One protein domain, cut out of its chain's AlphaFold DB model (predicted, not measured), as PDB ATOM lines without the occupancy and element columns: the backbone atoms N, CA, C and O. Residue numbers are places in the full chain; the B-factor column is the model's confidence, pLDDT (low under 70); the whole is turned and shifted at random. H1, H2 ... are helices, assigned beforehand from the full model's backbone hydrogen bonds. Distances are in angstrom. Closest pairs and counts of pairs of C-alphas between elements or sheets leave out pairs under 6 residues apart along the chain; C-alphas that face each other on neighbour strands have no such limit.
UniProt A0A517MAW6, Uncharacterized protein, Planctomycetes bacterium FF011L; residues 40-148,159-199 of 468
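Overview. This is residues 40 to 148 and 159 to 199 of the 468 residues of an uncharacterized protein of Planctomycetes bacterium FF011L (UniProt A0A517MAW6). Short helices cross one another at steep angles in two joined groups: H2, H3, H4 and H5 cluster with H6 on one side, while on the other the long H7 crosses H1, with H8 also packed on H1. H9 starts at H1 and runs past H6, and its tail, residues 194 to 199, sticks out. The printed part has 150 residues with nine named helices, H1 to H9 in chain order, and no named strand; the class is all helix. It is compact, with a radius of gyration of the C-alphas of 15.5 A and spans of 49 by 34 by 31 A.

Arrangement. The longest helix, H7, residues 123 to 142, touches H1, residues 45 to 52, with residues 125 to 133 alone; they are about perpendicular at 83 degrees, and their closest C-alphas, Asp 49 and Ala 129, are 4.9 A apart. H1 is the hub, touching four helices. It touches H8, residues 167 to 177, at a steep tilt of 39 degrees, opposite ways, closest at C-alphas Ala 50 and Trp 177, 5.1 A. H9, residues 181 to 196, touches H1 with residues 181 to 185 alone, closest at C-alphas Ala 47 and Ala 181, 3.9 A. H1 and H6, residues 109 to 121, only just touch, with 3 pairs of C-alphas within 8 A, the closest being Leu 51 and Leu 115, 6.6 A. H6 also touches H2, residues 60 to 69, about perpendicular at 78 degrees, closest at C-alphas Leu 67 and Gly 116, 5.9 A. H2 touches H4, residues 90 to 96, at C-alphas His 65 and Ser 91, 4.6 A. H3, residues 73 to 80, touches H5, residues 99 to 107, at C-alphas Ala 80 and Gln 103, 5.3 A. The helix packing is mostly crossed: of 9 pairs of helices that touch, leaving out those that touch only at the corner or at their ends, 0 are at a shallow tilt. H7 and H9 are apart. Every O i to N i+4 pair is within hydrogen-bond range in H1 to H7, against 5 of 7 in H8 and 10 of 12 in H9.

Along the chain. H7 measures 28.9 A from C-alpha 123 at (160.103, 145.330, 194.280) to C-alpha 142, H9 23.1 A, H6 18.3 A and H8 16.2 A. H1 begins at C-alpha 45, (163.201, 135.690, 200.998), and H9 ends at C-alpha 196, (137.485, 131.008, 191.684).

Size, cuts and confidence. The two C-alphas farthest apart, Asn 143 and Gln 199, are 50.6 A apart. Residues 149 to 158 are not printed, and C-alphas 148 and 159 are 19.3 A apart across the cut, in the link from H7 to H8. Of the links that are printed whole, none is long. Mean pLDDT of the printed part is 79.5; residues 145 to 148 and 159 to 199 are under 70.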
ATOM      1  N   VAL A  40     147.911 142.109 202.407       70.50
ATOM      2  CA  VAL A  40     149.018 141.831 201.496       70.50
ATOM      3  C   VAL A  40     150.083 141.114 202.315       70.50
ATOM      4  O   VAL A  40     150.802 141.745 203.090       70.50
ATOM      5  N   THR A  41     150.152 139.795 202.181       80.06
ATOM      6  CA  THR A  41     151.192 138.994 202.819       80.06
ATOM      7  C   THR A  41     152.502 139.230 202.073       80.06
ATOM      8  O   THR A  41     152.613 138.939 200.882       80.06
ATOM      9  N   LEU A  42     153.497 139.801 202.752       89.31
ATOM     10  CA  LEU A  42     154.852 139.899 202.211       89.31
ATOM     11  C   LEU A  42     155.457 138.491 202.143       89.31
ATOM     12  O   LEU A  42     155.391 137.745 203.121       89.31
ATOM     13  N   LEU A  43     156.025 138.120 200.994       88.38
ATOM     14  CA  LEU A  43     156.656 136.805 200.818       88.38
ATOM     15  C   LEU A  43     158.024 136.780 201.500       88.38
ATOM     16  O   LEU A  43     158.766 137.761 201.424       88.38
ATOM     17  N   SER A  44     158.395 135.645 202.096       92.81
ATOM     18  CA  SER A  44     159.743 135.469 202.636       92.81
ATOM     19  C   SER A  44     160.814 135.487 201.537       92.81
ATOM     20  O   SER A  44     160.542 135.252 200.356       92.81
ATOM     21  N   ALA A  45     162.072 135.717 201.928       92.44
ATOM     22  CA  ALA A  45     163.201 135.690 200.998       92.44
ATOM     23  C   ALA A  45     163.334 134.351 200.229       92.44
ATOM     24  O   ALA A  45     163.475 134.411 199.009       92.44
ATOM     25  N   PRO A  46     163.217 133.159 200.856       86.38
ATOM     26  CA  PRO A  46     163.209 131.888 200.123       86.38
ATOM     27  C   PRO A  46     162.033 131.732 199.148       86.38
ATOM     28  O   PRO A  46     162.215 131.202 198.053       86.38
ATOM     29  N   ALA A  47     160.834 132.202 199.517       85.75
ATOM     30  CA  ALA A  47     159.673 132.163 198.628       85.75
ATOM     31  C   ALA A  47     159.869 133.063 197.402       85.75
ATOM     32  O   ALA A  47     159.555 132.656 196.282       85.75
ATOM     33  N   LEU A  48     160.451 134.251 197.598       92.44
ATOM     34  CA  LEU A  48     160.868 135.125 196.507       92.44
ATOM     35  C   LEU A  48     161.938 134.477 195.626       92.44
ATOM     36  O   LEU A  48     161.797 134.521 194.409       92.44
ATOM     37  N   ASP A  49     162.960 133.845 196.213       90.88
ATOM     38  CA  ASP A  49     164.031 133.172 195.465       90.88
ATOM     39  C   ASP A  49     163.461 132.090 194.530       90.88
ATOM     40  O   ASP A  49     163.853 132.010 193.367       90.88
ATOM     41  N   ALA A  50     162.493 131.294 194.997       84.56
ATOM     42  CA  ALA A  50     161.812 130.304 194.161       84.56
ATOM     43  C   ALA A  50     160.935 130.952 193.078       84.56
ATOM     44  O   ALA A  50     160.983 130.542 191.918       84.56
ATOM     45  N   LEU A  51     160.174 131.992 193.437       89.44
ATOM     46  CA  LEU A  51     159.270 132.693 192.522       89.44
ATOM     47  C   LEU A  51     160.017 133.358 191.358       89.44
ATOM     48  O   LEU A  51     159.528 133.360 190.229       89.44
ATOM     49  N   VAL A  52     161.208 133.907 191.613       94.25
ATOM     50  CA  VAL A  52     162.035 134.554 190.582       94.25
ATOM     51  C   VAL A  52     162.970 133.584 189.866       94.25
ATOM     52  O   VAL A  52     163.565 133.967 188.862       94.25
ATOM     53  N   ALA A  53     163.102 132.336 190.330       90.38
ATOM     54  CA  ALA A  53     164.119 131.395 189.863       90.38
ATOM     55  C   ALA A  53     164.111 131.183 188.338       90.38
ATOM     56  O   ALA A  53     165.172 131.156 187.715       90.38
ATOM     57  N   SER A  54     162.928 131.065 187.727       86.19
ATOM     58  CA  SER A  54     162.779 130.878 186.275       86.19
ATOM     59  C   SER A  54     163.104 132.134 185.465       86.19
ATOM     60  O   SER A  54     163.513 132.028 184.311       86.19
ATOM     61  N   ASN A  55     162.957 133.316 186.067       92.38
ATOM     62  CA  ASN A  55     163.117 134.603 185.394       92.38
ATOM     63  C   ASN A  55     164.486 135.244 185.652       92.38
ATOM     64  O   ASN A  55     164.945 136.059 184.858       92.38
ATOM     65  N   ALA A  56     165.170 134.859 186.729       94.44
ATOM     66  CA  ALA A  56     166.413 135.483 187.168       94.44
ATOM     67  C   ALA A  56     167.545 135.397 186.133       94.44
ATOM     68  O   ALA A  56     168.489 136.169 186.205       94.44
ATOM     69  N   PHE A  57     167.487 134.488 185.161       91.50
ATOM     70  CA  PHE A  57     168.568 134.301 184.188       91.50
ATOM     71  C   PHE A  57     168.409 135.103 182.896       91.50
ATOM     72  O   PHE A  57     169.322 135.101 182.068       91.50
ATOM     73  N   TYR A  58     167.295 135.811 182.721       94.62
ATOM     74  CA  TYR A  58     167.173 136.771 181.632       94.62
ATOM     75  C   TYR A  58     167.994 138.038 181.921       94.62
ATOM     76  O   TYR A  58     168.415 138.289 183.057       94.62
ATOM     77  N   SER A  59     168.240 138.841 180.881       96.31
ATOM     78  CA  SER A  59     168.877 140.153 181.046       96.31
ATOM     79  C   SER A  59     168.031 141.049 181.950       96.31
ATOM     80  O   SER A  59     166.809 140.923 181.957       96.31
ATOM     81  N   ASP A  60     168.657 141.985 182.667       96.94
ATOM     82  CA  ASP A  60     167.944 142.892 183.583       96.94
ATOM     83  C   ASP A  60     166.793 143.623 182.895       96.94
ATOM     84  O   ASP A  60     165.691 143.680 183.428       96.94
ATOM     85  N   GLN A  61     167.014 144.072 181.658       97.38
ATOM     86  CA  GLN A  61     165.973 144.689 180.842       97.38
ATOM     87  C   GLN A  61     164.787 143.742 180.594       97.38
ATOM     88  O   GLN A  61     163.632 144.138 180.726       97.38
ATOM     89  N   THR A  62     165.051 142.477 180.255       97.00
ATOM     90  CA  THR A  62     163.981 141.491 180.042       97.00
ATOM     91  C   THR A  62     163.242 141.216 181.346       97.00
ATOM     92  O   THR A  62     162.016 141.190 181.357       97.00
ATOM     93  N   VAL A  63     163.973 141.050 182.452       97.31
ATOM     94  CA  VAL A  63     163.392 140.828 183.779       97.31
ATOM     95  C   VAL A  63     162.490 141.988 184.175       97.31
ATOM     96  O   VAL A  63     161.376 141.751 184.626       97.31
ATOM     97  N   GLU A  64     162.905 143.231 183.945       97.94
ATOM     98  CA  GLU A  64     162.071 144.401 184.205       97.94
ATOM     99  C   GLU A  64     160.752 144.348 183.419       97.94
ATOM    100  O   GLU A  64     159.679 144.520 184.004       97.94
ATOM    101  N   HIS A  65     160.801 144.021 182.124       98.25
ATOM    102  CA  HIS A  65     159.591 143.863 181.315       98.25
ATOM    103  C   HIS A  65     158.715 142.690 181.783       98.25
ATOM    104  O   HIS A  65     157.492 142.834 181.807       98.25
ATOM    105  N   ILE A  66     159.299 141.568 182.223       97.25
ATOM    106  CA  ILE A  66     158.555 140.457 182.845       97.25
ATOM    107  C   ILE A  66     157.852 140.943 184.116       97.25
ATOM    108  O   ILE A  66     156.647 140.749 184.255       97.25
ATOM    109  N   LEU A  67     158.574 141.606 185.026       97.38
ATOM    110  CA  LEU A  67     158.033 142.091 186.299       97.38
ATOM    111  C   LEU A  67     156.918 143.116 186.091       97.38
ATOM    112  O   LEU A  67     155.944 143.103 186.838       97.38
ATOM    113  N   GLN A  68     157.031 143.986 185.088       97.56
ATOM    114  CA  GLN A  68     155.985 144.947 184.740       97.56
ATOM    115  C   GLN A  68     154.781 144.274 184.067       97.56
ATOM    116  O   GLN A  68     153.642 144.578 184.418       97.56
ATOM    117  N   ALA A  69     154.999 143.351 183.126       96.75
ATOM    118  CA  ALA A  69     153.922 142.633 182.442       96.75
ATOM    119  C   ALA A  69     153.141 141.713 183.393       96.75
ATOM    120  O   ALA A  69     151.917 141.635 183.315       96.75
ATOM    121  N   ALA A  70     153.831 141.091 184.350       96.75
ATOM    122  CA  ALA A  70     153.256 140.243 185.390       96.75
ATOM    123  C   ALA A  70     152.206 140.961 186.259       96.75
ATOM    124  O   ALA A  70     151.336 140.322 186.849       96.75
ATOM    125  N   GLN A  71     152.255 142.294 186.323       96.00
ATOM    126  CA  GLN A  71     151.275 143.111 187.037       96.00
ATOM    127  C   GLN A  71     149.909 143.188 186.333       96.00
ATOM    128  O   GLN A  71     148.929 143.600 186.959       96.00
ATOM    129  N   ASP A  72     149.827 142.820 185.052       95.38
ATOM    130  CA  ASP A  72     148.581 142.731 184.284       95.38
ATOM    131  C   ASP A  72     148.476 141.361 183.585       95.38
ATOM    132  O   ASP A  72     148.696 141.242 182.374       95.38
ATOM    133  N   PRO A  73     148.132 140.298 184.339       92.00
ATOM    134  CA  PRO A  73     148.081 138.939 183.804       92.00
ATOM    135  C   PRO A  73     147.042 138.786 182.688       92.00
ATOM    136  O   PRO A  73     147.232 137.989 181.774       92.00
ATOM    137  N   SER A  74     145.970 139.584 182.705       90.69
ATOM    138  CA  SER A  74     144.939 139.543 181.665       90.69
ATOM    139  C   SER A  74     145.482 139.971 180.299       90.69
ATOM    140  O   SER A  74     145.216 139.318 179.287       90.69
ATOM    141  N   ARG A  75     146.305 141.027 180.266       93.94
ATOM    142  CA  ARG A  75     146.980 141.473 179.042       93.94
ATOM    143  C   ARG A  75     148.091 140.529 178.622       93.94
ATOM    144  O   ARG A  75     148.290 140.353 177.425       93.94
ATOM    145  N   LEU A  76     148.790 139.923 179.578       94.81
ATOM    146  CA  LEU A  76     149.805 138.913 179.292       94.81
ATOM    147  C   LEU A  76     149.193 137.707 178.565       94.81
ATOM    148  O   LEU A  76     149.695 137.327 177.510       94.81
ATOM    149  N   HIS A  77     148.059 137.193 179.050       93.62
ATOM    150  CA  HIS A  77     147.320 136.107 178.396       93.62
ATOM    151  C   HIS A  77     146.821 136.489 176.992       93.62
ATOM    152  O   HIS A  77     146.976 135.745 176.022       93.62
ATOM    153  N   GLN A  78     146.266 137.697 176.844       93.56
ATOM    154  CA  GLN A  78     145.862 138.223 175.534       93.56
ATOM    155  C   GLN A  78     147.040 138.316 174.560       93.56
ATOM    156  O   GLN A  78     146.900 137.991 173.384       93.56
ATOM    157  N   ALA A  79     148.211 138.734 175.040       94.88
ATOM    158  CA  ALA A  79     149.414 138.804 174.227       94.88
ATOM    159  C   ALA A  79     149.899 137.408 173.808       94.88
ATOM    160  O   ALA A  79     150.207 137.204 172.636       94.88
ATOM    161  N   ALA A  80     149.910 136.441 174.732       94.06
ATOM    162  CA  ALA A  80     150.324 135.061 174.468       94.06
ATOM    163  C   ALA A  80     149.426 134.355 173.438       94.06
ATOM    164  O   ALA A  80     149.908 133.584 172.611       94.06
ATOM    165  N   THR A  81     148.128 134.670 173.444       93.75
ATOM    166  CA  THR A  81     147.138 134.152 172.482       93.75
ATOM    167  C   THR A  81     147.086 134.937 171.164       93.75
ATOM    168  O   THR A  81     146.332 134.575 170.261       93.75
ATOM    169  N   GLY A  82     147.875 136.011 171.024       91.81
ATOM    170  CA  GLY A  82     147.892 136.877 169.840       91.81
ATOM    171  C   GLY A  82     146.680 137.811 169.712       91.81
ATOM    172  O   GLY A  82     146.475 138.407 168.656       91.81
ATOM    173  N   ASN A  83     145.878 137.964 170.768       91.38
ATOM    174  CA  ASN A  83     144.617 138.704 170.776       91.38
ATOM    175  C   ASN A  83     144.722 140.047 171.527       91.38
ATOM    176  O   ASN A  83     144.056 140.281 172.538       91.38
ATOM    177  N   LEU A  84     145.581 140.947 171.039       86.38
ATOM    178  CA  LEU A  84     145.804 142.276 171.623       86.38
ATOM    179  C   LEU A  84     144.683 143.261 171.236       86.38
ATOM    180  O   LEU A  84     144.841 144.092 170.346       86.38
ATOM    181  N   ASN A  85     143.538 143.187 171.921       81.06
ATOM    182  CA  ASN A  85     142.362 144.037 171.649       81.06
ATOM    183  C   ASN A  85     142.469 145.477 172.185       81.06
ATOM    184  O   ASN A  85     141.574 146.293 171.983       81.06
ATOM    185  N   SER A  86     143.528 145.800 172.922       82.12
ATOM    186  CA  SER A  86     143.764 147.113 173.528       82.12
ATOM    187  C   SER A  86     145.213 147.523 173.323       82.12
ATOM    188  O   SER A  86     146.061 146.655 173.146       82.12
ATOM    189  N   ALA A  87     145.498 148.829 173.381       87.50
ATOM    190  CA  ALA A  87     146.861 149.345 173.283       87.50
ATOM    191  C   ALA A  87     147.766 148.636 174.320       87.50
ATOM    192  O   ALA A  87     147.578 148.844 175.530       87.50
ATOM    193  N   PRO A  88     148.685 147.753 173.878       90.50
ATOM    194  CA  PRO A  88     149.530 146.983 174.781       90.50
ATOM    195  C   PRO A  88     150.491 147.918 175.518       90.50
ATOM    196  O   PRO A  88     150.884 148.962 174.997       90.50
ATOM    197  N   SER A  89     150.865 147.556 176.747       95.12
ATOM    198  CA  SER A  89     151.934 148.271 177.445       95.12
ATOM    199  C   SER A  89     153.271 148.039 176.737       95.12
ATOM    200  O   SER A  89     153.443 147.042 176.032       95.12
ATOM    201  N   GLU A  90     154.234 148.937 176.951       96.81
ATOM    202  CA  GLU A  90     155.585 148.808 176.390       96.81
ATOM    203  C   GLU A  90     156.223 147.456 176.739       96.81
ATOM    204  O   GLU A  90     156.797 146.802 175.877       96.81
ATOM    205  N   SER A  91     156.023 146.978 177.968       97.44
ATOM    206  CA  SER A  91     156.522 145.675 178.417       97.44
ATOM    207  C   SER A  91     155.869 144.491 177.715       97.44
ATOM    208  O   SER A  91     156.560 143.543 177.355       97.44
ATOM    209  N   ILE A  92     154.563 144.552 177.440       97.00
ATOM    210  CA  ILE A  92     153.893 143.517 176.643       97.00
ATOM    211  C   ILE A  92     154.416 143.536 175.205       97.00
ATOM    212  O   ILE A  92     154.743 142.480 174.673       97.00
ATOM    213  N   LEU A  93     154.571 144.720 174.599       96.38
ATOM    214  CA  LEU A  93     155.173 144.864 173.268       96.38
ATOM    215  C   LEU A  93     156.598 144.311 173.225       96.38
ATOM    216  O   LEU A  93     156.931 143.574 172.301       96.38
ATOM    217  N   TYR A  94     157.422 144.603 174.231       97.50
ATOM    218  CA  TYR A  94     158.770 144.055 174.333       97.50
ATOM    219  C   TYR A  94     158.746 142.522 174.343       97.50
ATOM    220  O   TYR A  94     159.450 141.894 173.549       97.50
ATOM    221  N   LEU A  95     157.888 141.922 175.177       96.69
ATOM    222  CA  LEU A  95     157.757 140.468 175.298       96.69
ATOM    223  C   LEU A  95     157.177 139.795 174.047       96.69
ATOM    224  O   LEU A  95     157.447 138.617 173.838       96.69
ATOM    225  N   THR A  96     156.467 140.508 173.163       95.81
ATOM    226  CA  THR A  96     156.042 139.927 171.869       95.81
ATOM    227  C   THR A  96     157.211 139.555 170.953       95.81
ATOM    228  O   THR A  96     157.051 138.698 170.085       95.81
ATOM    229  N   ASN A  97     158.406 140.119 171.175       95.94
ATOM    230  CA  ASN A  97     159.628 139.694 170.483       95.94
ATOM    231  C   ASN A  97     160.169 138.343 170.995       95.94
ATOM    232  O   ASN A  97     161.069 137.775 170.379       95.94
ATOM    233  N   TYR A  98     159.623 137.827 172.104       96.31
ATOM    234  CA  TYR A  98     160.007 136.578 172.764       96.31
ATOM    235  C   TYR A  98     158.771 135.674 172.960       96.31
ATOM    236  O   TYR A  98     158.324 135.475 174.093       96.31
ATOM    237  N   PRO A  99     158.187 135.122 171.878       93.75
ATOM    238  CA  PRO A  99     156.914 134.398 171.940       93.75
ATOM    239  C   PRO A  99     156.951 133.174 172.866       93.75
ATOM    240  O   PRO A  99     155.976 132.925 173.572       93.75
ATOM    241  N   ASP A 100     158.077 132.461 172.931       89.44
ATOM    242  CA  ASP A 100     158.233 131.290 173.805       89.44
ATOM    243  C   ASP A 100     158.184 131.677 175.292       89.44
ATOM    244  O   ASP A 100     157.498 131.037 176.086       89.44
ATOM    245  N   LEU A 101     158.858 132.772 175.667       92.38
ATOM    246  CA  LEU A 101     158.811 133.320 177.026       92.38
ATOM    247  C   LEU A 101     157.393 133.782 177.374       92.38
ATOM    248  O   LEU A 101     156.909 133.537 178.476       92.38
ATOM    249  N   LEU A 102     156.713 134.435 176.433       94.50
ATOM    250  CA  LEU A 102     155.346 134.898 176.632       94.50
ATOM    251  C   LEU A 102     154.378 133.723 176.851       94.50
ATOM    252  O   LEU A 102     153.575 133.768 177.780       94.50
ATOM    253  N   GLN A 103     154.505 132.647 176.065       91.62
ATOM    254  CA  GLN A 103     153.755 131.405 176.282       91.62
ATOM    255  C   GLN A 103     154.104 130.743 177.615       91.62
ATOM    256  O   GLN A 103     153.212 130.254 178.298       91.62
ATOM    257  N   GLN A 104     155.373 130.747 178.025       86.38
ATOM    258  CA  GLN A 104     155.780 130.199 179.318       86.38
ATOM    259  C   GLN A 104     155.145 130.965 180.488       86.38
ATOM    260  O   GLN A 104     154.617 130.351 181.417       86.38
ATOM    261  N   LEU A 105     155.176 132.301 180.446       90.50
ATOM    262  CA  LEU A 105     154.559 133.148 181.469       90.50
ATOM    263  C   LEU A 105     153.036 132.963 181.524       90.50
ATOM    264  O   LEU A 105     152.464 133.053 182.613       90.50
ATOM    265  N   ASP A 106     152.403 132.678 180.383       92.44
ATOM    266  CA  ASP A 106     150.976 132.370 180.271       92.44
ATOM    267  C   ASP A 106     150.624 130.973 180.803       92.44
ATOM    268  O   ASP A 106     149.722 130.818 181.622       92.44
ATOM    269  N   GLN A 107     151.402 129.947 180.451       84.81
ATOM    270  CA  GLN A 107     151.256 128.595 181.010       84.81
ATOM    271  C   GLN A 107     151.417 128.584 182.538       84.81
ATOM    272  O   GLN A 107     150.856 127.734 183.228       84.81
ATOM    273  N   GLN A 108     152.176 129.544 183.074       85.31
ATOM    274  CA  GLN A 108     152.403 129.739 184.503       85.31
ATOM    275  C   GLN A 108     151.672 130.973 185.055       85.31
ATOM    276  O   GLN A 108     152.118 131.543 186.053       85.31
ATOM    277  N   LEU A 109     150.534 131.372 184.464       83.62
ATOM    278  CA  LEU A 109     149.795 132.593 184.825       83.62
ATOM    279  C   LEU A 109     149.593 132.797 186.338       83.62
ATOM    280  O   LEU A 109     149.743 133.929 186.802       83.62
ATOM    281  N   PRO A 110     149.314 131.756 187.149       80.75
ATOM    282  CA  PRO A 110     149.192 131.916 188.597       80.75
ATOM    283  C   PRO A 110     150.495 132.352 189.288       80.75
ATOM    284  O   PRO A 110     150.476 133.230 190.152       80.75
ATOM    285  N   LEU A 111     151.640 131.788 188.885       82.81
ATOM    286  CA  LEU A 111     152.955 132.198 189.391       82.81
ATOM    287  C   LEU A 111     153.314 133.595 188.896       82.81
ATOM    288  O   LEU A 111     153.730 134.438 189.688       82.81
ATOM    289  N   THR A 112     153.083 133.864 187.611       90.44
ATOM    290  CA  THR A 112     153.296 135.177 186.997       90.44
ATOM    291  C   THR A 112     152.474 136.254 187.704       90.44
ATOM    292  O   THR A 112     153.001 137.301 188.059       90.44
ATOM    293  N   THR A 113     151.208 135.983 188.023       85.69
ATOM    294  CA  THR A 113     150.348 136.910 188.775       85.69
ATOM    295  C   THR A 113     150.925 137.209 190.157       85.69
ATOM    296  O   THR A 113     150.981 138.367 190.573       85.69
ATOM    297  N   ARG A 114     151.408 136.185 190.871       86.25
ATOM    298  CA  ARG A 114     152.008 136.368 192.199       86.25
ATOM    299  C   ARG A 114     153.328 137.125 192.141       86.25
ATOM    300  O   ARG A 114     153.574 137.968 193.000       86.25
ATOM    301  N   LEU A 115     154.131 136.894 191.104       93.06
ATOM    302  CA  LEU A 115     155.315 137.698 190.809       93.06
ATOM    303  C   LEU A 115     154.939 139.163 190.573       93.06
ATOM    304  O   LEU A 115     155.596 140.045 191.113       93.06
ATOM    305  N   GLY A 116     153.850 139.429 189.850       94.06
ATOM    306  CA  GLY A 116     153.317 140.778 189.653       94.06
ATOM    307  C   GLY A 116     152.876 141.450 190.954       94.06
ATOM    308  O   GLY A 116     153.168 142.625 191.173       94.06
ATOM    309  N   ILE A 117     152.215 140.710 191.850       89.19
ATOM    310  CA  ILE A 117     151.838 141.209 193.182       89.19
ATOM    311  C   ILE A 117     153.092 141.533 193.998       89.19
ATOM    312  O   ILE A 117     153.215 142.652 194.491       89.19
ATOM    313  N   ALA A 118     154.048 140.603 194.077       93.56
ATOM    314  CA  ALA A 118     155.311 140.807 194.781       93.56
ATOM    315  C   ALA A 118     156.108 141.991 194.206       93.56
ATOM    316  O   ALA A 118     156.657 142.792 194.955       93.56
ATOM    317  N   ALA A 119     156.118 142.158 192.883       95.94
ATOM    318  CA  ALA A 119     156.753 143.289 192.218       95.94
ATOM    319  C   ALA A 119     156.073 144.626 192.553       95.94
ATOM    320  O   ALA A 119     156.746 145.647 192.624       95.94
ATOM    321  N   ARG A 120     154.757 144.652 192.795       95.00
ATOM    322  CA  ARG A 120     154.054 145.873 193.232       95.00
ATOM    323  C   ARG A 120     154.326 146.227 194.687       95.00
ATOM    324  O   ARG A 120     154.340 147.408 195.023       95.00
ATOM    325  N   THR A 121     154.485 145.227 195.547       95.00
ATOM    326  CA  THR A 121     154.479 145.417 197.006       95.00
ATOM    327  C   THR A 121     155.879 145.429 197.613       95.00
ATOM    328  O   THR A 121     156.103 146.133 198.592       95.00
ATOM    329  N   GLN A 122     156.828 144.702 197.017       96.38
ATOM    330  CA  GLN A 122     158.182 144.494 197.535       96.38
ATOM    331  C   GLN A 122     159.232 144.388 196.411       96.38
ATOM    332  O   GLN A 122     160.067 143.486 196.387       96.38
ATOM    333  N   ILE A 123     159.216 145.338 195.463       96.94
ATOM    334  CA  ILE A 123     160.103 145.330 194.280       96.94
ATOM    335  C   ILE A 123     161.596 145.223 194.621       96.94
ATOM    336  O   ILE A 123     162.347 144.563 193.907       96.94
ATOM    337  N   GLN A 124     162.031 145.848 195.721       97.75
ATOM    338  CA  GLN A 124     163.428 145.808 196.161       97.75
ATOM    339  C   GLN A 124     163.840 144.388 196.568       97.75
ATOM    340  O   GLN A 124     164.915 143.928 196.184       97.75
ATOM    341  N   ASP A 125     162.961 143.668 197.266       97.25
ATOM    342  CA  ASP A 125     163.214 142.292 197.691       97.25
ATOM    343  C   ASP A 125     163.167 141.314 196.514       97.25
ATOM    344  O   ASP A 125     163.933 140.349 196.491       97.25
ATOM    345  N   VAL A 126     162.320 141.580 195.511       97.31
ATOM    346  CA  VAL A 126     162.268 140.813 194.254       97.31
ATOM    347  C   VAL A 126     163.596 140.920 193.499       97.31
ATOM    348  O   VAL A 126     164.158 139.895 193.118       97.31
ATOM    349  N   TRP A 127     164.142 142.128 193.329       98.00
ATOM    350  CA  TRP A 127     165.462 142.311 192.708       98.00
ATOM    351  C   TRP A 127     166.583 141.675 193.532       98.00
ATOM    352  O   TRP A 127     167.422 140.964 192.981       98.00
ATOM    353  N   ALA A 128     166.551 141.825 194.860       97.44
ATOM    354  CA  ALA A 128     167.512 141.157 195.732       97.44
ATOM    355  C   ALA A 128     167.432 139.622 195.621       97.44
ATOM    356  O   ALA A 128     168.459 138.948 195.689       97.44
ATOM    357  N   ALA A 129     166.235 139.056 195.439       95.94
ATOM    358  CA  ALA A 129     166.044 137.627 195.199       95.94
ATOM    359  C   ALA A 129     166.638 137.188 193.855       95.94
ATOM    360  O   ALA A 129     167.352 136.189 193.800       95.94
ATOM    361  N   ILE A 130     166.422 137.963 192.788       96.31
ATOM    362  CA  ILE A 130     167.024 137.709 191.470       96.31
ATOM    363  C   ILE A 130     168.553 137.644 191.582       96.31
ATOM    364  O   ILE A 130     169.169 136.690 191.099       96.31
ATOM    365  N   ASP A 131     169.164 138.600 192.282       97.12
ATOM    366  CA  ASP A 131     170.615 138.632 192.483       97.12
ATOM    367  C   ASP A 131     171.117 137.448 193.318       97.12
ATOM    368  O   ASP A 131     172.136 136.842 192.978       97.12
ATOM    369  N   ARG A 132     170.388 137.053 194.371       95.69
ATOM    370  CA  ARG A 132     170.715 135.854 195.163       95.69
ATOM    371  C   ARG A 132     170.663 134.580 194.325       95.69
ATOM    372  O   ARG A 132     171.585 133.769 194.419       95.69
ATOM    373  N   VAL A 133     169.634 134.410 193.493       93.19
ATOM    374  CA  VAL A 133     169.495 133.253 192.591       93.19
ATOM    375  C   VAL A 133     170.653 133.209 191.592       93.19
ATOM    376  O   VAL A 133     171.275 132.159 191.414       93.19
ATOM    377  N   ARG A 134     171.001 134.348 190.980       94.25
ATOM    378  CA  ARG A 134     172.145 134.453 190.057       94.25
ATOM    379  C   ARG A 134     173.464 134.110 190.745       94.25
ATOM    380  O   ARG A 134     174.229 133.297 190.227       94.25
ATOM    381  N   ALA A 135     173.719 134.688 191.917       93.94
ATOM    382  CA  ALA A 135     174.938 134.447 192.686       93.94
ATOM    383  C   ALA A 135     175.044 132.987 193.150       93.94
ATOM    384  O   ALA A 135     176.102 132.365 193.031       93.94
ATOM    385  N   GLY A 136     173.946 132.406 193.635       88.12
ATOM    386  CA  GLY A 136     173.912 131.017 194.074       88.12
ATOM    387  C   GLY A 136     174.123 130.031 192.922       88.12
ATOM    388  O   GLY A 136     174.810 129.026 193.101       88.12
ATOM    389  N   PHE A 137     173.622 130.344 191.727       87.12
ATOM    390  CA  PHE A 137     173.897 129.559 190.528       87.12
ATOM    391  C   PHE A 137     175.371 129.640 190.105       87.12
ATOM    392  O   PHE A 137     175.992 128.608 189.850       87.12
ATOM    393  N   GLN A 138     175.963 130.840 190.091       90.06
ATOM    394  CA  GLN A 138     177.394 131.022 189.805       90.06
ATOM    395  C   GLN A 138     178.274 130.254 190.801       90.06
ATOM    396  O   GLN A 138     179.229 129.589 190.400       90.06
ATOM    397  N   ALA A 139     177.927 130.277 192.091       84.69
ATOM    398  CA  ALA A 139     178.624 129.504 193.116       84.69
ATOM    399  C   ALA A 139     178.489 127.987 192.892       84.69
ATOM    400  O   ALA A 139     179.467 127.252 193.017       84.69
ATOM    401  N   ALA A 140     177.299 127.506 192.519       80.00
ATOM    402  CA  ALA A 140     177.067 126.091 192.230       80.00
ATOM    403  C   ALA A 140     177.830 125.604 190.981       80.00
ATOM    404  O   ALA A 140     178.301 124.464 190.960       80.00
ATOM    405  N   GLN A 141     178.009 126.469 189.975       81.88
ATOM    406  CA  GLN A 141     178.899 126.196 188.843       81.88
ATOM    407  C   GLN A 141     180.369 126.143 189.270       81.88
ATOM    408  O   GLN A 141     181.067 125.192 188.929       81.88
ATOM    409  N   ALA A 142     180.836 127.132 190.041       82.06
ATOM    410  CA  ALA A 142     182.223 127.196 190.506       82.06
ATOM    411  C   ALA A 142     182.606 125.985 191.375       82.06
ATOM    412  O   ALA A 142     183.733 125.499 191.304       82.06
ATOM    413  N   ASN A 143     181.650 125.461 192.145       79.88
ATOM    414  CA  ASN A 143     181.829 124.283 192.993       79.88
ATOM    415  C   ASN A 143     181.700 122.946 192.238       79.88
ATOM    416  O   ASN A 143     181.758 121.891 192.868       79.88
ATOM    417  N   GLY A 144     181.469 122.957 190.918       76.75
ATOM    418  CA  GLY A 144     181.294 121.742 190.110       76.75
ATOM    419  C   GLY A 144     180.045 120.926 190.459       76.75
ATOM    420  O   GLY A 144     179.895 119.793 190.008       76.75
ATOM    421  N   THR A 145     179.134 121.478 191.267       63.28
ATOM    422  CA  THR A 145     177.899 120.795 191.686       63.28
ATOM    423  C   THR A 145     176.902 120.714 190.533       63.28
ATOM    424  O   THR A 145     176.096 119.792 190.459       63.28
ATOM    425  N   ILE A 146     176.990 121.666 189.603       63.72
ATOM    426  CA  ILE A 146     176.244 121.670 188.352       63.72
ATOM    427  C   ILE A 146     177.258 121.474 187.231       63.72
ATOM    428  O   ILE A 146     177.989 122.395 186.866       63.72
ATOM    429  N   HIS A 147     177.310 120.264 186.684       57.81
ATOM    430  CA  HIS A 147     178.086 120.022 185.478       57.81
ATOM    431  C   HIS A 147     177.407 120.788 184.343       57.81
ATOM    432  O   HIS A 147     176.213 120.601 184.096       57.81
ATOM    433  N   SER A 148     178.151 121.669 183.667       53.81
ATOM    434  CA  SER A 148     177.695 122.224 182.391       53.81
ATOM    435  C   SER A 148     177.344 121.035 181.513       53.81
ATOM    436  O   SER A 148     178.224 120.217 181.238       53.81
ATOM    437  N   PRO A 159     159.562 117.935 179.611       28.73
ATOM    438  CA  PRO A 159     158.862 119.197 179.413       28.73
ATOM    439  C   PRO A 159     158.558 119.837 180.774       28.73
ATOM    440  O   PRO A 159     157.421 119.879 181.231       28.73
ATOM    441  N   VAL A 160     159.589 120.334 181.453       34.19
ATOM    442  CA  VAL A 160     159.421 121.470 182.360       34.19
ATOM    443  C   VAL A 160     159.481 122.686 181.450       34.19
ATOM    444  O   VAL A 160     160.462 122.829 180.726       34.19
ATOM    445  N   ALA A 161     158.400 123.472 181.428       34.56
ATOM    446  CA  ALA A 161     158.186 124.644 180.578       34.56
ATOM    447  C   ALA A 161     159.501 125.275 180.089       34.56
ATOM    448  O   ALA A 161     160.343 125.696 180.885       34.56
ATOM    449  N   THR A 162     159.675 125.242 178.772       32.28
ATOM    450  CA  THR A 162     160.910 125.494 178.034       32.28
ATOM    451  C   THR A 162     161.388 126.926 178.215       32.28
ATOM    452  O   THR A 162     161.148 127.792 177.379       32.28
ATOM    453  N   ALA A 163     162.080 127.180 179.318       36.66
ATOM    454  CA  ALA A 163     162.859 128.390 179.475       36.66
ATOM    455  C   ALA A 163     164.036 128.332 178.488       36.66
ATOM    456  O   ALA A 163     164.626 127.271 178.278       36.66
ATOM    457  N   TYR A 164     164.414 129.475 177.915       39.84
ATOM    458  CA  TYR A 164     165.545 129.649 176.984       39.84
ATOM    459  C   TYR A 164     166.924 129.462 177.660       39.84
ATOM    460  O   TYR A 164     167.923 130.088 177.304       39.84
ATOM    461  N   VAL A 165     166.976 128.639 178.703       49.94
ATOM    462  CA  VAL A 165     168.054 128.542 179.674       49.94
ATOM    463  C   VAL A 165     168.573 127.103 179.652       49.94
ATOM    464  O   VAL A 165     167.809 126.157 179.472       49.94
ATOM    465  N   SER A 166     169.890 126.915 179.761       45.03
ATOM    466  CA  SER A 166     170.499 125.591 179.555       45.03
ATOM    467  C   SER A 166     169.993 124.536 180.570       45.03
ATOM    468  O   SER A 166     169.546 124.887 181.663       45.03
ATOM    469  N   PRO A 167     170.081 123.225 180.273       50.81
ATOM    470  CA  PRO A 167     169.603 122.166 181.173       50.81
ATOM    471  C   PRO A 167     170.164 122.249 182.603       50.81
ATOM    472  O   PRO A 167     169.465 121.960 183.569       50.81
ATOM    473  N   ALA A 168     171.405 122.728 182.749       57.59
ATOM    474  CA  ALA A 168     172.063 122.990 184.032       57.59
ATOM    475  C   ALA A 168     171.252 123.929 184.953       57.59
ATOM    476  O   ALA A 168     171.286 123.803 186.178       57.59
ATOM    477  N   TYR A 169     170.495 124.853 184.363       62.75
ATOM    478  CA  TYR A 169     169.678 125.836 185.068       62.75
ATOM    479  C   TYR A 169     168.358 125.242 185.570       62.75
ATOM    480  O   TYR A 169     167.907 125.582 186.666       62.75
ATOM    481  N   GLY A 170     167.771 124.306 184.820       61.16
ATOM    482  CA  GLY A 170     166.568 123.584 185.246       61.16
ATOM    483  C   GLY A 170     166.775 122.865 186.583       61.16
ATOM    484  O   GLY A 170     165.934 122.953 187.472       61.16
ATOM    485  N   TYR A 171     167.945 122.249 186.785       60.72
ATOM    486  CA  TYR A 171     168.272 121.560 188.040       60.72
ATOM    487  C   TYR A 171     168.442 122.508 189.234       60.72
ATOM    488  O   TYR A 171     167.990 122.201 190.337       60.72
ATOM    489  N   TYR A 172     169.081 123.663 189.030       68.06
ATOM    490  CA  TYR A 172     169.286 124.636 190.105       68.06
ATOM    491  C   TYR A 172     167.972 125.268 190.563       68.06
ATOM    492  O   TYR A 172     167.688 125.336 191.759       68.06
ATOM    493  N   THR A 173     167.153 125.691 189.601       65.19
ATOM    494  CA  THR A 173     165.847 126.295 189.882       65.19
ATOM    495  C   THR A 173     164.926 125.299 190.583       65.19
ATOM    496  O   THR A 173     164.345 125.642 191.609       65.19
ATOM    497  N   ALA A 174     164.888 124.039 190.141       59.66
ATOM    498  CA  ALA A 174     164.163 122.958 190.810       59.66
ATOM    499  C   ALA A 174     164.555 122.787 192.295       59.66
ATOM    500  O   ALA A 174     163.687 122.599 193.148       59.66
ATOM    501  N   ALA A 175     165.844 122.906 192.633       59.78
ATOM    502  CA  ALA A 175     166.314 122.803 194.016       59.78
ATOM    503  C   ALA A 175     165.882 123.989 194.902       59.78
ATOM    504  O   ALA A 175     165.683 123.802 196.106       59.78
ATOM    505  N   LEU A 176     165.715 125.189 194.331       62.75
ATOM    506  CA  LEU A 176     165.229 126.374 195.056       62.75
ATOM    507  C   LEU A 176     163.760 126.243 195.448       62.75
ATOM    508  O   LEU A 176     163.404 126.559 196.580       62.75
ATOM    509  N   TRP A 177     162.934 125.677 194.565       58.81
ATOM    510  CA  TRP A 177     161.562 125.317 194.917       58.81
ATOM    511  C   TRP A 177     161.528 124.345 196.104       58.81
ATOM    512  O   TRP A 177     160.587 124.374 196.884       58.81
ATOM    513  N   GLY A 178     162.559 123.513 196.298       48.03
ATOM    514  CA  GLY A 178     162.590 122.497 197.357       48.03
ATOM    515  C   GLY A 178     162.769 123.021 198.777       48.03
ATOM    516  O   GLY A 178     162.543 122.286 199.740       48.03
ATOM    517  N   LYS A 179     163.200 124.276 198.934       52.31
ATOM    518  CA  LYS A 179     163.546 124.861 200.231       52.31
ATOM    519  C   LYS A 179     162.521 125.915 200.626       52.31
ATOM    520  O   LYS A 179     162.609 127.040 200.159       52.31
ATOM    521  N   VAL A 180     161.608 125.571 201.540       51.06
ATOM    522  CA  VAL A 180     160.698 126.485 202.281       51.06
ATOM    523  C   VAL A 180     159.642 127.218 201.433       51.06
ATOM    524  O   VAL A 180     158.498 127.317 201.866       51.06
ATOM    525  N   ALA A 181     159.966 127.634 200.209       54.06
ATOM    526  CA  ALA A 181     159.080 128.335 199.288       54.06
ATOM    527  C   ALA A 181     157.768 127.594 199.030       54.06
ATOM    528  O   ALA A 181     156.726 128.219 198.897       54.06
ATOM    529  N   VAL A 182     157.800 126.262 199.000       54.25
ATOM    530  CA  VAL A 182     156.610 125.441 198.762       54.25
ATOM    531  C   VAL A 182     155.560 125.634 199.839       54.25
ATOM    532  O   VAL A 182     154.399 125.763 199.490       54.25
ATOM    533  N   HIS A 183     155.931 125.709 201.116       55.53
ATOM    534  CA  HIS A 183     154.934 125.803 202.183       55.53
ATOM    535  C   HIS A 183     154.187 127.144 202.121       55.53
ATOM    536  O   HIS A 183     152.961 127.175 202.101       55.53
ATOM    537  N   GLU A 184     154.925 128.248 201.971       63.44
ATOM    538  CA  GLU A 184     154.344 129.594 201.875       63.44
ATOM    539  C   GLU A 184     153.634 129.845 200.536       63.44
ATOM    540  O   GLU A 184     152.600 130.519 200.470       63.44
ATOM    541  N   LEU A 185     154.165 129.300 199.436       61.84
ATOM    542  CA  LEU A 185     153.520 129.447 198.139       61.84
ATOM    543  C   LEU A 185     152.256 128.581 198.055       61.84
ATOM    544  O   LEU A 185     151.256 129.065 197.537       61.84
ATOM    545  N   GLN A 186     152.245 127.369 198.616       59.56
ATOM    546  CA  GLN A 186     151.120 126.428 198.551       59.56
ATOM    547  C   GLN A 186     149.928 126.832 199.432       59.56
ATOM    548  O   GLN A 186     148.789 126.722 198.973       59.56
ATOM    549  N   GLU A 187     150.159 127.326 200.654       55.72
ATOM    550  CA  GLU A 187     149.081 127.755 201.562       55.72
ATOM    551  C   GLU A 187     148.264 128.921 200.984       55.72
ATOM    552  O   GLU A 187     147.033 128.899 201.012       55.72
ATOM    553  N   GLU A 188     148.926 129.903 200.368       52.16
ATOM    554  CA  GLU A 188     148.236 131.031 199.729       52.16
ATOM    555  C   GLU A 188     147.601 130.632 198.379       52.16
ATOM    556  O   GLU A 188     146.577 131.186 197.976       52.16
ATOM    557  N   TYR A 189     148.158 129.629 197.689       50.72
ATOM    558  CA  TYR A 189     147.621 129.136 196.416       50.72
ATOM    559  C   TYR A 189     146.273 128.422 196.590       50.72
ATOM    560  O   TYR A 189     145.343 128.641 195.814       50.72
ATOM    561  N   GLN A 190     146.140 127.613 197.647       47.53
ATOM    562  CA  GLN A 190     144.879 126.959 198.022       47.53
ATOM    563  C   GLN A 190     143.743 127.978 198.250       47.53
ATOM    564  O   GLN A 190     142.600 127.730 197.868       47.53
ATOM    565  N   LEU A 191     144.049 129.155 198.805       45.91
ATOM    566  CA  LEU A 191     143.073 130.226 199.048       45.91
ATOM    567  C   LEU A 191     142.557 130.880 197.754       45.91
ATOM    568  O   LEU A 191     141.353 131.119 197.633       45.91
ATOM    569  N   VAL A 192     143.426 131.128 196.768       43.25
ATOM    570  CA  VAL A 192     143.024 131.718 195.476       43.25
ATOM    571  C   VAL A 192     142.163 130.743 194.667       43.25
ATOM    572  O   VAL A 192     141.123 131.140 194.137       43.25
ATOM    573  N   VAL A 193     142.531 129.459 194.645       43.75
ATOM    574  CA  VAL A 193     141.774 128.389 193.967       43.75
ATOM    575  C   VAL A 193     140.350 128.263 194.519       43.75
ATOM    576  O   VAL A 193     139.392 128.208 193.748       43.75
ATOM    577  N   ASN A 194     140.185 128.301 195.843       40.28
ATOM    578  CA  ASN A 194     138.866 128.199 196.477       40.28
ATOM    579  C   ASN A 194     137.949 129.394 196.160       40.28
ATOM    580  O   ASN A 194     136.728 129.249 196.176       40.28
ATOM    581  N   SER A 195     138.511 130.563 195.832       38.47
ATOM    582  CA  SER A 195     137.736 131.761 195.479       38.47
ATOM    583  C   SER A 195     137.228 131.781 194.028       38.47
ATOM    584  O   SER A 195     136.193 132.388 193.754       38.47
ATOM    585  N   GLN A 196     137.900 131.087 193.096       39.16
ATOM    586  CA  GLN A 196     137.485 131.008 191.684       39.16
ATOM    587  C   GLN A 196     136.496 129.869 191.392       39.16
ATOM    588  O   GLN A 196     135.800 129.907 190.380       39.16
ATOM    589  N   ALA A 197     136.348 128.908 192.307       40.34
ATOM    590  CA  ALA A 197     135.436 127.767 192.178       40.34
ATOM    591  C   ALA A 197     133.932 128.130 192.134       40.34
ATOM    592  O   ALA A 197     133.091 127.250 191.962       40.34
ATOM    593  N   SER A 198     133.566 129.409 192.272       46.00
ATOM    594  CA  SER A 198     132.166 129.852 192.305       46.00
ATOM    595  C   SER A 198     131.567 130.242 190.940       46.00
ATOM    596  O   SER A 198     130.389 130.598 190.896       46.00
ATOM    597  N   GLN A 199     132.315 130.200 189.829       42.66
ATOM    598  CA  GLN A 199     131.799 130.531 188.489       42.66
ATOM    599  C   GLN A 199     132.227 129.452 187.488       42.66
ATOM    600  O   GLN A 199     133.409 129.303 187.213       42.66
TER     601      GLN A 199